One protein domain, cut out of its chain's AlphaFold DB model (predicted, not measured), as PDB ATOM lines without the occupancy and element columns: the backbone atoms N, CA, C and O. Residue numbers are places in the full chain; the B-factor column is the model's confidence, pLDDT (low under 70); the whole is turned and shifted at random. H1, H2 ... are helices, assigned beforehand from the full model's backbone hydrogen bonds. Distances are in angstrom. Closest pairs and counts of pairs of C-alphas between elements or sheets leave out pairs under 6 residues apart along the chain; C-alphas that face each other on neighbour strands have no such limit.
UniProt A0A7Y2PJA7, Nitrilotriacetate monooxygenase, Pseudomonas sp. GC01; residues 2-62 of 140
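This is residues 2 to 62 of the 140 residues of the protein "Nitrilotriacetate monooxygenase" of Pseudomonas sp. GC01 (UniProt A0A7Y2PJA7). What shape is this? It has little regular structure: the long loop of residues 2 to 29 runs beside two short helices, of which H2 folds back from H1 at a slant of 45 degrees, and the tail, residues 55 to 62, ends on their other side. How large is it? The printed part has 61 residues, two named helices in the order H1, H2, no named strand, and is all helix by class, with 22 residues in named elements. It is compact, with a radius of gyration of the C-alphas of 11.4 A, and spans 31 by 28 by 19 A.

Where is H1? Residues 30 to 42, 18.3 A long, begin at C-alpha 30 (42.468, -8.134, 11.896). Where is H2? Residues 46 to 54, 12.1 A long, end at C-alpha 54 (38.222, -5.118, -5.016).

Do H1 and H2 touch? They are close but not clearly touching; their closest C-alphas, of Val 39 and Leu 49, are 7.5 A apart. How do they run? They run opposite ways at a steep tilt of 45 degrees. Are their backbones complete? In H1 and H2 every O i to N i+4 pair is within hydrogen-bond range.

Which C-alphas are farthest apart? Those of Gly 8 and Pro 62, at 33.1 A. Is anything cut or uncertain? The printed part has no cut, the link from H1 to H2 is tight, and residue 58 alone is under pLDDT 70.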
ATOM      1  N   LEU A   2      40.821 -14.952   3.544       82.62
ATOM      2  CA  LEU A   2      39.972 -15.915   4.266       82.62
ATOM      3  C   LEU A   2      40.464 -17.371   4.200       82.62
ATOM      4  O   LEU A   2      40.023 -18.179   5.001       82.62
ATOM      5  N   GLY A   3      41.377 -17.703   3.275       82.00
ATOM      6  CA  GLY A   3      41.919 -19.065   3.147       82.00
ATOM      7  C   GLY A   3      40.924 -20.085   2.579       82.00
ATOM      8  O   GLY A   3      41.105 -21.278   2.781       82.00
ATOM      9  N   VAL A   4      39.879 -19.616   1.892       87.00
ATOM     10  CA  VAL A   4      38.782 -20.434   1.358       87.00
ATOM     11  C   VAL A   4      38.883 -20.520  -0.162       87.00
ATOM     12  O   VAL A   4      39.134 -19.504  -0.815       87.00
ATOM     13  N   ASP A   5      38.661 -21.716  -0.707       88.56
ATOM     14  CA  ASP A   5      38.422 -21.919  -2.135       88.56
ATOM     15  C   ASP A   5      36.948 -21.643  -2.454       88.56
ATOM     16  O   ASP A   5      36.051 -22.197  -1.823       88.56
ATOM     17  N   LEU A   6      36.708 -20.746  -3.408       90.19
ATOM     18  CA  LEU A   6      35.371 -20.334  -3.850       90.19
ATOM     19  C   LEU A   6      35.087 -20.801  -5.286       90.19
ATOM     20  O   LEU A   6      34.088 -20.399  -5.882       90.19
ATOM     21  N   SER A   7      35.960 -21.631  -5.858       90.75
ATOM     22  CA  SER A   7      35.786 -22.193  -7.196       90.75
ATOM     23  C   SER A   7      34.484 -22.993  -7.280       90.75
ATOM     24  O   SER A   7      34.184 -23.806  -6.410       90.75
ATOM     25  N   GLY A   8      33.689 -22.760  -8.328       90.81
ATOM     26  CA  GLY A   8      32.419 -23.463  -8.546       90.81
ATOM     27  C   GLY A   8      31.225 -22.949  -7.731       90.81
ATOM     28  O   GLY A   8      30.120 -23.451  -7.922       90.81
ATOM     29  N   HIS A   9      31.404 -21.939  -6.874       93.00
ATOM     30  CA  HIS A   9      30.286 -21.274  -6.202       93.00
ATOM     31  C   HIS A   9      29.600 -20.252  -7.116       93.00
ATOM     32  O   HIS A   9      30.253 -19.538  -7.878       93.00
ATOM     33  N   ASP A  10      28.274 -20.159  -7.002       95.69
ATOM     34  CA  ASP A  10      27.482 -19.148  -7.700       95.69
ATOM     35  C   ASP A  10      27.821 -17.744  -7.172       95.69
ATOM     36  O   ASP A  10      27.790 -17.478  -5.968       95.69
ATOM     37  N   LEU A  11      28.156 -16.842  -8.093       95.62
ATOM     38  CA  LEU A  11      28.506 -15.459  -7.792       95.62
ATOM     39  C   LEU A  11      27.310 -14.663  -7.255       95.62
ATOM     40  O   LEU A  11      27.507 -13.716  -6.490       95.62
ATOM     41  N   ASP A  12      26.092 -15.036  -7.634       96.75
ATOM     42  CA  ASP A  12      24.875 -14.318  -7.263       96.75
ATOM     43  C   ASP A  12      24.159 -14.954  -6.056       96.75
ATOM     44  O   ASP A  12      23.185 -14.402  -5.542       96.75
ATOM     45  N   ALA A  13      24.707 -16.049  -5.517       95.50
ATOM     46  CA  ALA A  13      24.304 -16.620  -4.237       95.50
ATOM     47  C   ALA A  13      24.982 -15.906  -3.044       95.50
ATOM     48  O   ALA A  13      26.056 -15.307  -3.199       95.50
ATOM     49  N   PRO A  14      24.395 -15.980  -1.829       94.69
ATOM     50  CA  PRO A  14      25.032 -15.501  -0.604       94.69
ATOM     51  C   PRO A  14      26.425 -16.103  -0.401       94.69
ATOM     52  O   PRO A  14      26.667 -17.261  -0.750       94.69
ATOM     53  N   PHE A  15      27.334 -15.339   0.212       93.81
ATOM     54  CA  PHE A  15      28.665 -15.848   0.542       93.81
ATOM     55  C   PHE A  15      28.574 -17.164   1.352       93.81
ATOM     56  O   PHE A  15      27.858 -17.204   2.360       93.81
ATOM     57  N   PRO A  16      29.300 -18.237   0.968       91.19
ATOM     58  CA  PRO A  16      29.223 -19.546   1.618       91.19
ATOM     59  C   PRO A  16      29.923 -19.536   2.987       91.19
ATOM     60  O   PRO A  16      31.013 -20.069   3.183       91.19
ATOM     61  N   ARG A  17      29.263 -18.923   3.973       90.06
ATOM     62  CA  ARG A  17      29.785 -18.647   5.318       90.06
ATOM     63  C   ARG A  17      30.243 -19.888   6.092       90.06
ATOM     64  O   ARG A  17      31.088 -19.768   6.978       90.06
ATOM     65  N   HIS A  18      29.711 -21.060   5.748       89.44
ATOM     66  CA  HIS A  18      30.065 -22.352   6.340       89.44
ATOM     67  C   HIS A  18      31.470 -22.844   5.953       89.44
ATOM     68  O   HIS A  18      32.011 -23.702   6.639       89.44
ATOM     69  N   LEU A  19      32.077 -22.302   4.890       89.69
ATOM     70  CA  LEU A  19      33.437 -22.665   4.473       89.69
ATOM     71  C   LEU A  19      34.530 -21.980   5.303       89.69
ATOM     72  O   LEU A  19      35.710 -22.297   5.159       89.69
ATOM     73  N   ILE A  20      34.167 -21.011   6.145       90.44
ATOM     74  CA  ILE A  20      35.137 -20.272   6.950       90.44
ATOM     75  C   ILE A  20      35.680 -21.158   8.073       90.44
ATOM     76  O   ILE A  20      34.934 -21.592   8.949       90.44
ATOM     77  N   ASN A  21      37.001 -21.329   8.100       88.88
ATOM     78  CA  ASN A  21      37.706 -21.973   9.202       88.88
ATOM     79  C   ASN A  21      38.209 -20.930  10.219       88.88
ATOM     80  O   ASN A  21      39.196 -20.229   9.969       88.88
ATOM     81  N   PHE A  22      37.548 -20.849  11.377       87.25
ATOM     82  CA  PHE A  22      37.922 -19.937  12.467       87.25
ATOM     83  C   PHE A  22      39.137 -20.396  13.274       87.25
ATOM     84  O   PHE A  22      39.737 -19.572  13.958       87.25
ATOM     85  N   ASP A  23      39.555 -21.650  13.136       87.50
ATOM     86  CA  ASP A  23      40.733 -22.192  13.821       87.50
ATOM     87  C   ASP A  23      42.016 -22.056  12.977       87.50
ATOM     88  O   ASP A  23      43.099 -22.481  13.382       87.50
ATOM     89  N   SER A  24      41.915 -21.454  11.786       84.06
ATOM     90  CA  SER A  24      43.053 -21.199  10.900       84.06
ATOM     91  C   SER A  24      44.006 -20.124  11.445       84.06
ATOM     92  O   SER A  24      43.652 -19.295  12.279       84.06
ATOM     93  N   ARG A  25      45.242 -20.077  10.936       82.56
ATOM     94  CA  ARG A  25      46.188 -19.000  11.284       82.56
ATOM     95  C   ARG A  25      45.689 -17.642  10.784       82.56
ATOM     96  O   ARG A  25      45.914 -16.615  11.421       82.56
ATOM     97  N   GLU A  26      45.020 -17.639   9.639       81.12
ATOM     98  CA  GLU A  26      44.455 -16.470   8.978       81.12
ATOM     99  C   GLU A  26      43.377 -15.796   9.832       81.12
ATOM    100  O   GLU A  26      43.272 -14.564   9.797       81.12
ATOM    101  N   SER A  27      42.632 -16.575  10.630       82.25
ATOM    102  CA  SER A  27      41.550 -16.079  11.493       82.25
ATOM    103  C   SER A  27      42.026 -15.112  12.575       82.25
ATOM    104  O   SER A  27      41.276 -14.237  13.007       82.25
ATOM    105  N   GLN A  28      43.304 -15.200  12.949       82.94
ATOM    106  CA  GLN A  28      43.923 -14.319  13.937       82.94
ATOM    107  C   GLN A  28      44.243 -12.927  13.370       82.94
ATOM    108  O   GLN A  28      44.624 -12.021  14.112       82.94
ATOM    109  N   SER A  29      44.110 -12.726  12.054       85.81
ATOM    110  CA  SER A  29      44.381 -11.431  11.433       85.81
ATOM    111  C   SER A  29      43.199 -10.469  11.572       85.81
ATOM    112  O   SER A  29      42.041 -10.820  11.338       85.81
ATOM    113  N   SER A  30      43.487  -9.196  11.859       84.50
ATOM    114  CA  SER A  30      42.468  -8.134  11.896       84.50
ATOM    115  C   SER A  30      41.697  -8.012  10.577       84.50
ATOM    116  O   SER A  30      40.508  -7.693  10.570       84.50
ATOM    117  N   ARG A  31      42.355  -8.317   9.451       85.81
ATOM    118  CA  ARG A  31      41.738  -8.314   8.121       85.81
ATOM    119  C   ARG A  31      40.712  -9.430   7.953       85.81
ATOM    120  O   ARG A  31      39.683  -9.185   7.335       85.81
ATOM    121  N   PHE A  32      40.982 -10.624   8.476       89.38
ATOM    122  CA  PHE A  32      40.016 -11.718   8.447       89.38
ATOM    123  C   PHE A  32      38.749 -11.319   9.198       89.38
ATOM    124  O   PHE A  32      37.665 -11.362   8.621       89.38
ATOM    125  N   LYS A  33      38.900 -10.826  10.437       88.75
ATOM    126  CA  LYS A  33      37.771 -10.369  11.254       88.75
ATOM    127  C   LYS A  33      36.932  -9.306  10.541       88.75
ATOM    128  O   LYS A  33      35.728  -9.474  10.430       88.75
ATOM    129  N   LEU A  34      37.570  -8.279   9.978       88.06
ATOM    130  CA  LEU A  34      36.869  -7.224   9.241       88.06
ATOM    131  C   LEU A  34      35.994  -7.768   8.100       88.06
ATOM    132  O   LEU A  34      34.883  -7.292   7.891       88.06
ATOM    133  N   ILE A  35      36.503  -8.738   7.337       89.44
ATOM    134  CA  ILE A  35      35.760  -9.312   6.210       89.44
ATOM    135  C   ILE A  35      34.579 -10.143   6.717       89.44
ATOM    136  O   ILE A  35      33.494 -10.046   6.151       89.44
ATOM    137  N   ILE A  36      34.768 -10.915   7.790       90.75
ATOM    138  CA  ILE A  36      33.683 -11.674   8.420       90.75
ATOM    139  C   ILE A  36      32.607 -10.741   8.979       90.75
ATOM    140  O   ILE A  36      31.434 -10.963   8.705       90.75
ATOM    141  N   ASP A  37      32.990  -9.655   9.650       90.88
ATOM    142  CA  ASP A  37      32.042  -8.665  10.170       90.88
ATOM    143  C   ASP A  37      31.202  -8.032   9.039       90.88
ATOM    144  O   ASP A  37      30.013  -7.778   9.215       90.88
ATOM    145  N   ILE A  38      31.793  -7.800   7.856       89.62
ATOM    146  CA  ILE A  38      31.060  -7.329   6.665       89.62
ATOM    147  C   ILE A  38      30.082  -8.400   6.171       89.62
ATOM    148  O   ILE A  38      28.918  -8.090   5.930       89.62
ATOM    149  N   VAL A  39      30.539  -9.646   6.020       91.25
ATOM    150  CA  VAL A  39      29.703 -10.765   5.554       91.25
ATOM    151  C   VAL A  39      28.507 -10.983   6.480       91.25
ATOM    152  O   VAL A  39      27.383 -11.122   5.998       91.25
ATOM    153  N   ASP A  40      28.746 -10.973   7.788       91.81
ATOM    154  CA  ASP A  40      27.730 -11.245   8.803       91.81
ATOM    155  C   ASP A  40      26.730 -10.089   8.935       91.81
ATOM    156  O   ASP A  40      25.551 -10.331   9.169       91.81
ATOM    157  N   ARG A  41      27.174  -8.838   8.751       93.44
ATOM    158  CA  ARG A  41      26.304  -7.656   8.836       93.44
ATOM    159  C   ARG A  41      25.483  -7.415   7.571       93.44
ATOM    160  O   ARG A  41      24.347  -6.967   7.663       93.44
ATOM    161  N   GLU A  42      26.088  -7.597   6.400       91.94
ATOM    162  CA  GLU A  42      25.523  -7.124   5.128       91.94
ATOM    163  C   GLU A  42      24.920  -8.251   4.280       91.94
ATOM    164  O   GLU A  42      24.213  -7.959   3.320       91.94
ATOM    165  N   HIS A  43      25.169  -9.523   4.621       91.75
ATOM    166  CA  HIS A  43      24.629 -10.700   3.920       91.75
ATOM    167  C   HIS A  43      24.812 -10.653   2.391       91.75
ATOM    168  O   HIS A  43      23.927 -11.024   1.621       91.75
ATOM    169  N   LEU A  44      25.981 -10.180   1.955       93.38
ATOM    170  CA  LEU A  44      26.308  -9.953   0.549       93.38
ATOM    171  C   LEU A  44      26.355 -11.257  -0.262       93.38
ATOM    172  O   LEU A  44      26.764 -12.313   0.237       93.38
ATOM    173  N   THR A  45      26.038 -11.156  -1.556       95.69
ATOM    174  CA  THR A  45      26.392 -12.208  -2.519       95.69
ATOM    175  C   THR A  45      27.905 -12.316  -2.674       95.69
ATOM    176  O   THR A  45      28.654 -11.380  -2.362       95.69
ATOM    177  N   LEU A  46      28.384 -13.443  -3.203       93.62
ATOM    178  CA  LEU A  46      29.808 -13.625  -3.473       93.62
ATOM    179  C   LEU A  46      30.353 -12.527  -4.413       93.62
ATOM    180  O   LEU A  46      31.401 -11.942  -4.128       93.62
ATOM    181  N   ARG A  47      29.613 -12.159  -5.469       94.06
ATOM    182  CA  ARG A  47      29.958 -11.058  -6.388       94.06
ATOM    183  C   ARG A  47      30.050  -9.717  -5.671       94.06
ATOM    184  O   ARG A  47      30.993  -8.959  -5.894       94.06
ATOM    185  N   GLN A  48      29.076  -9.414  -4.816       93.00
ATOM    186  CA  GLN A  48      29.042  -8.159  -4.068       93.00
ATOM    187  C   GLN A  48      30.213  -8.064  -3.089       93.00
ATOM    188  O   GLN A  48      30.869  -7.024  -3.038       93.00
ATOM    189  N   LEU A  49      30.527  -9.148  -2.371       90.88
ATOM    190  CA  LEU A  49      31.683  -9.190  -1.479       90.88
ATOM    191  C   LEU A  49      32.993  -8.989  -2.254       90.88
ATOM    192  O   LEU A  49      33.830  -8.189  -1.836       90.88
ATOM    193  N   ILE A  50      33.161  -9.658  -3.400       89.19
ATOM    194  CA  ILE A  50      34.336  -9.479  -4.268       89.19
ATOM    195  C   ILE A  50      34.463  -8.015  -4.695       89.19
ATOM    196  O   ILE A  50      35.516  -7.418  -4.483       89.19
ATOM    197  N   ASN A  51      33.396  -7.407  -5.219       88.38
ATOM    198  CA  ASN A  51      33.404  -6.008  -5.654       88.38
ATOM    199  C   ASN A  51      33.704  -5.045  -4.498       88.38
ATOM    200  O   ASN A  51      34.486  -4.105  -4.651       88.38
ATOM    201  N   ARG A  52      33.141  -5.306  -3.313       84.88
ATOM    202  CA  ARG A  52      33.385  -4.516  -2.100       84.88
ATOM    203  C   ARG A  52      34.853  -4.553  -1.685       84.88
ATOM    204  O   ARG A  52      35.404  -3.536  -1.264       84.88
ATOM    205  N   LEU A  53      35.492  -5.713  -1.809       85.25
ATOM    206  CA  LEU A  53      36.901  -5.905  -1.475       85.25
ATOM    207  C   LEU A  53      37.848  -5.518  -2.620       85.25
ATOM    208  O   LEU A  53      39.024  -5.277  -2.357       85.25
ATOM    209  N   ALA A  54      37.378  -5.419  -3.862       79.50
ATOM    210  CA  ALA A  54      38.222  -5.118  -5.016       79.50
ATOM    211  C   ALA A  54      38.850  -3.718  -4.933       79.50
ATOM    212  O   ALA A  54      40.033  -3.567  -5.223       79.50
ATOM    213  N   GLY A  55      38.085  -2.716  -4.483       70.56
ATOM    214  CA  GLY A  55      38.533  -1.319  -4.490       70.56
ATOM    215  C   GLY A  55      39.650  -1.010  -3.494       70.56
ATOM    216  O   GLY A  55      40.593  -0.302  -3.821       70.56
ATOM    217  N   ALA A  56      39.573  -1.549  -2.276       70.94
ATOM    218  CA  ALA A  56      40.566  -1.239  -1.246       70.94
ATOM    219  C   ALA A  56      40.829  -2.393  -0.279       70.94
ATOM    220  O   ALA A  56      41.378  -2.197   0.797       70.94
ATOM    221  N   ARG A  57      40.425  -3.621  -0.617       71.81
ATOM    222  CA  ARG A  57      40.654  -4.826   0.199       71.81
ATOM    223  C   ARG A  57      40.131  -4.715   1.640       71.81
ATOM    224  O   ARG A  57      40.619  -5.434   2.504       71.81
ATOM    225  N   GLY A  58      39.164  -3.841   1.916       69.31
ATOM    226  CA  GLY A  58      38.675  -3.542   3.269       69.31
ATOM    227  C   GLY A  58      39.351  -2.343   3.951       69.31
ATOM    228  O   GLY A  58      39.057  -2.055   5.103       69.31
ATOM    229  N   HIS A  59      40.245  -1.621   3.278       77.50
ATOM    230  CA  HIS A  59      40.633  -0.285   3.722       77.50
ATOM    231  C   HIS A  59      39.452   0.682   3.593       77.50
ATOM    232  O   HIS A  59      38.505   0.446   2.842       77.50
ATOM    233  N   TRP A  60      39.511   1.766   4.357       77.94
ATOM    234  CA  TRP A  60      38.525   2.829   4.284       77.94
ATOM    235  C   TRP A  60      38.583   3.513   2.912       77.94
ATOM    236  O   TRP A  60      39.664   3.874   2.450       77.94
ATOM    237  N   VAL A  61      37.425   3.661   2.263       84.88
ATOM    238  CA  VAL A  61      37.286   4.252   0.920       84.88
ATOM    239  C   VAL A  61      36.363   5.467   1.011       84.88
ATOM    240  O   VAL A  61      35.168   5.343   0.730       84.88
ATOM    241  N   PRO A  62      36.860   6.623   1.479       87.50
ATOM    242  CA  PRO A  62      36.077   7.846   1.443       87.50
ATOM    243  C   PRO A  62      35.870   8.283  -0.013       87.50
ATOM    244  O   PRO A  62      36.790   8.231  -0.826       87.50
TER     245      PRO A  62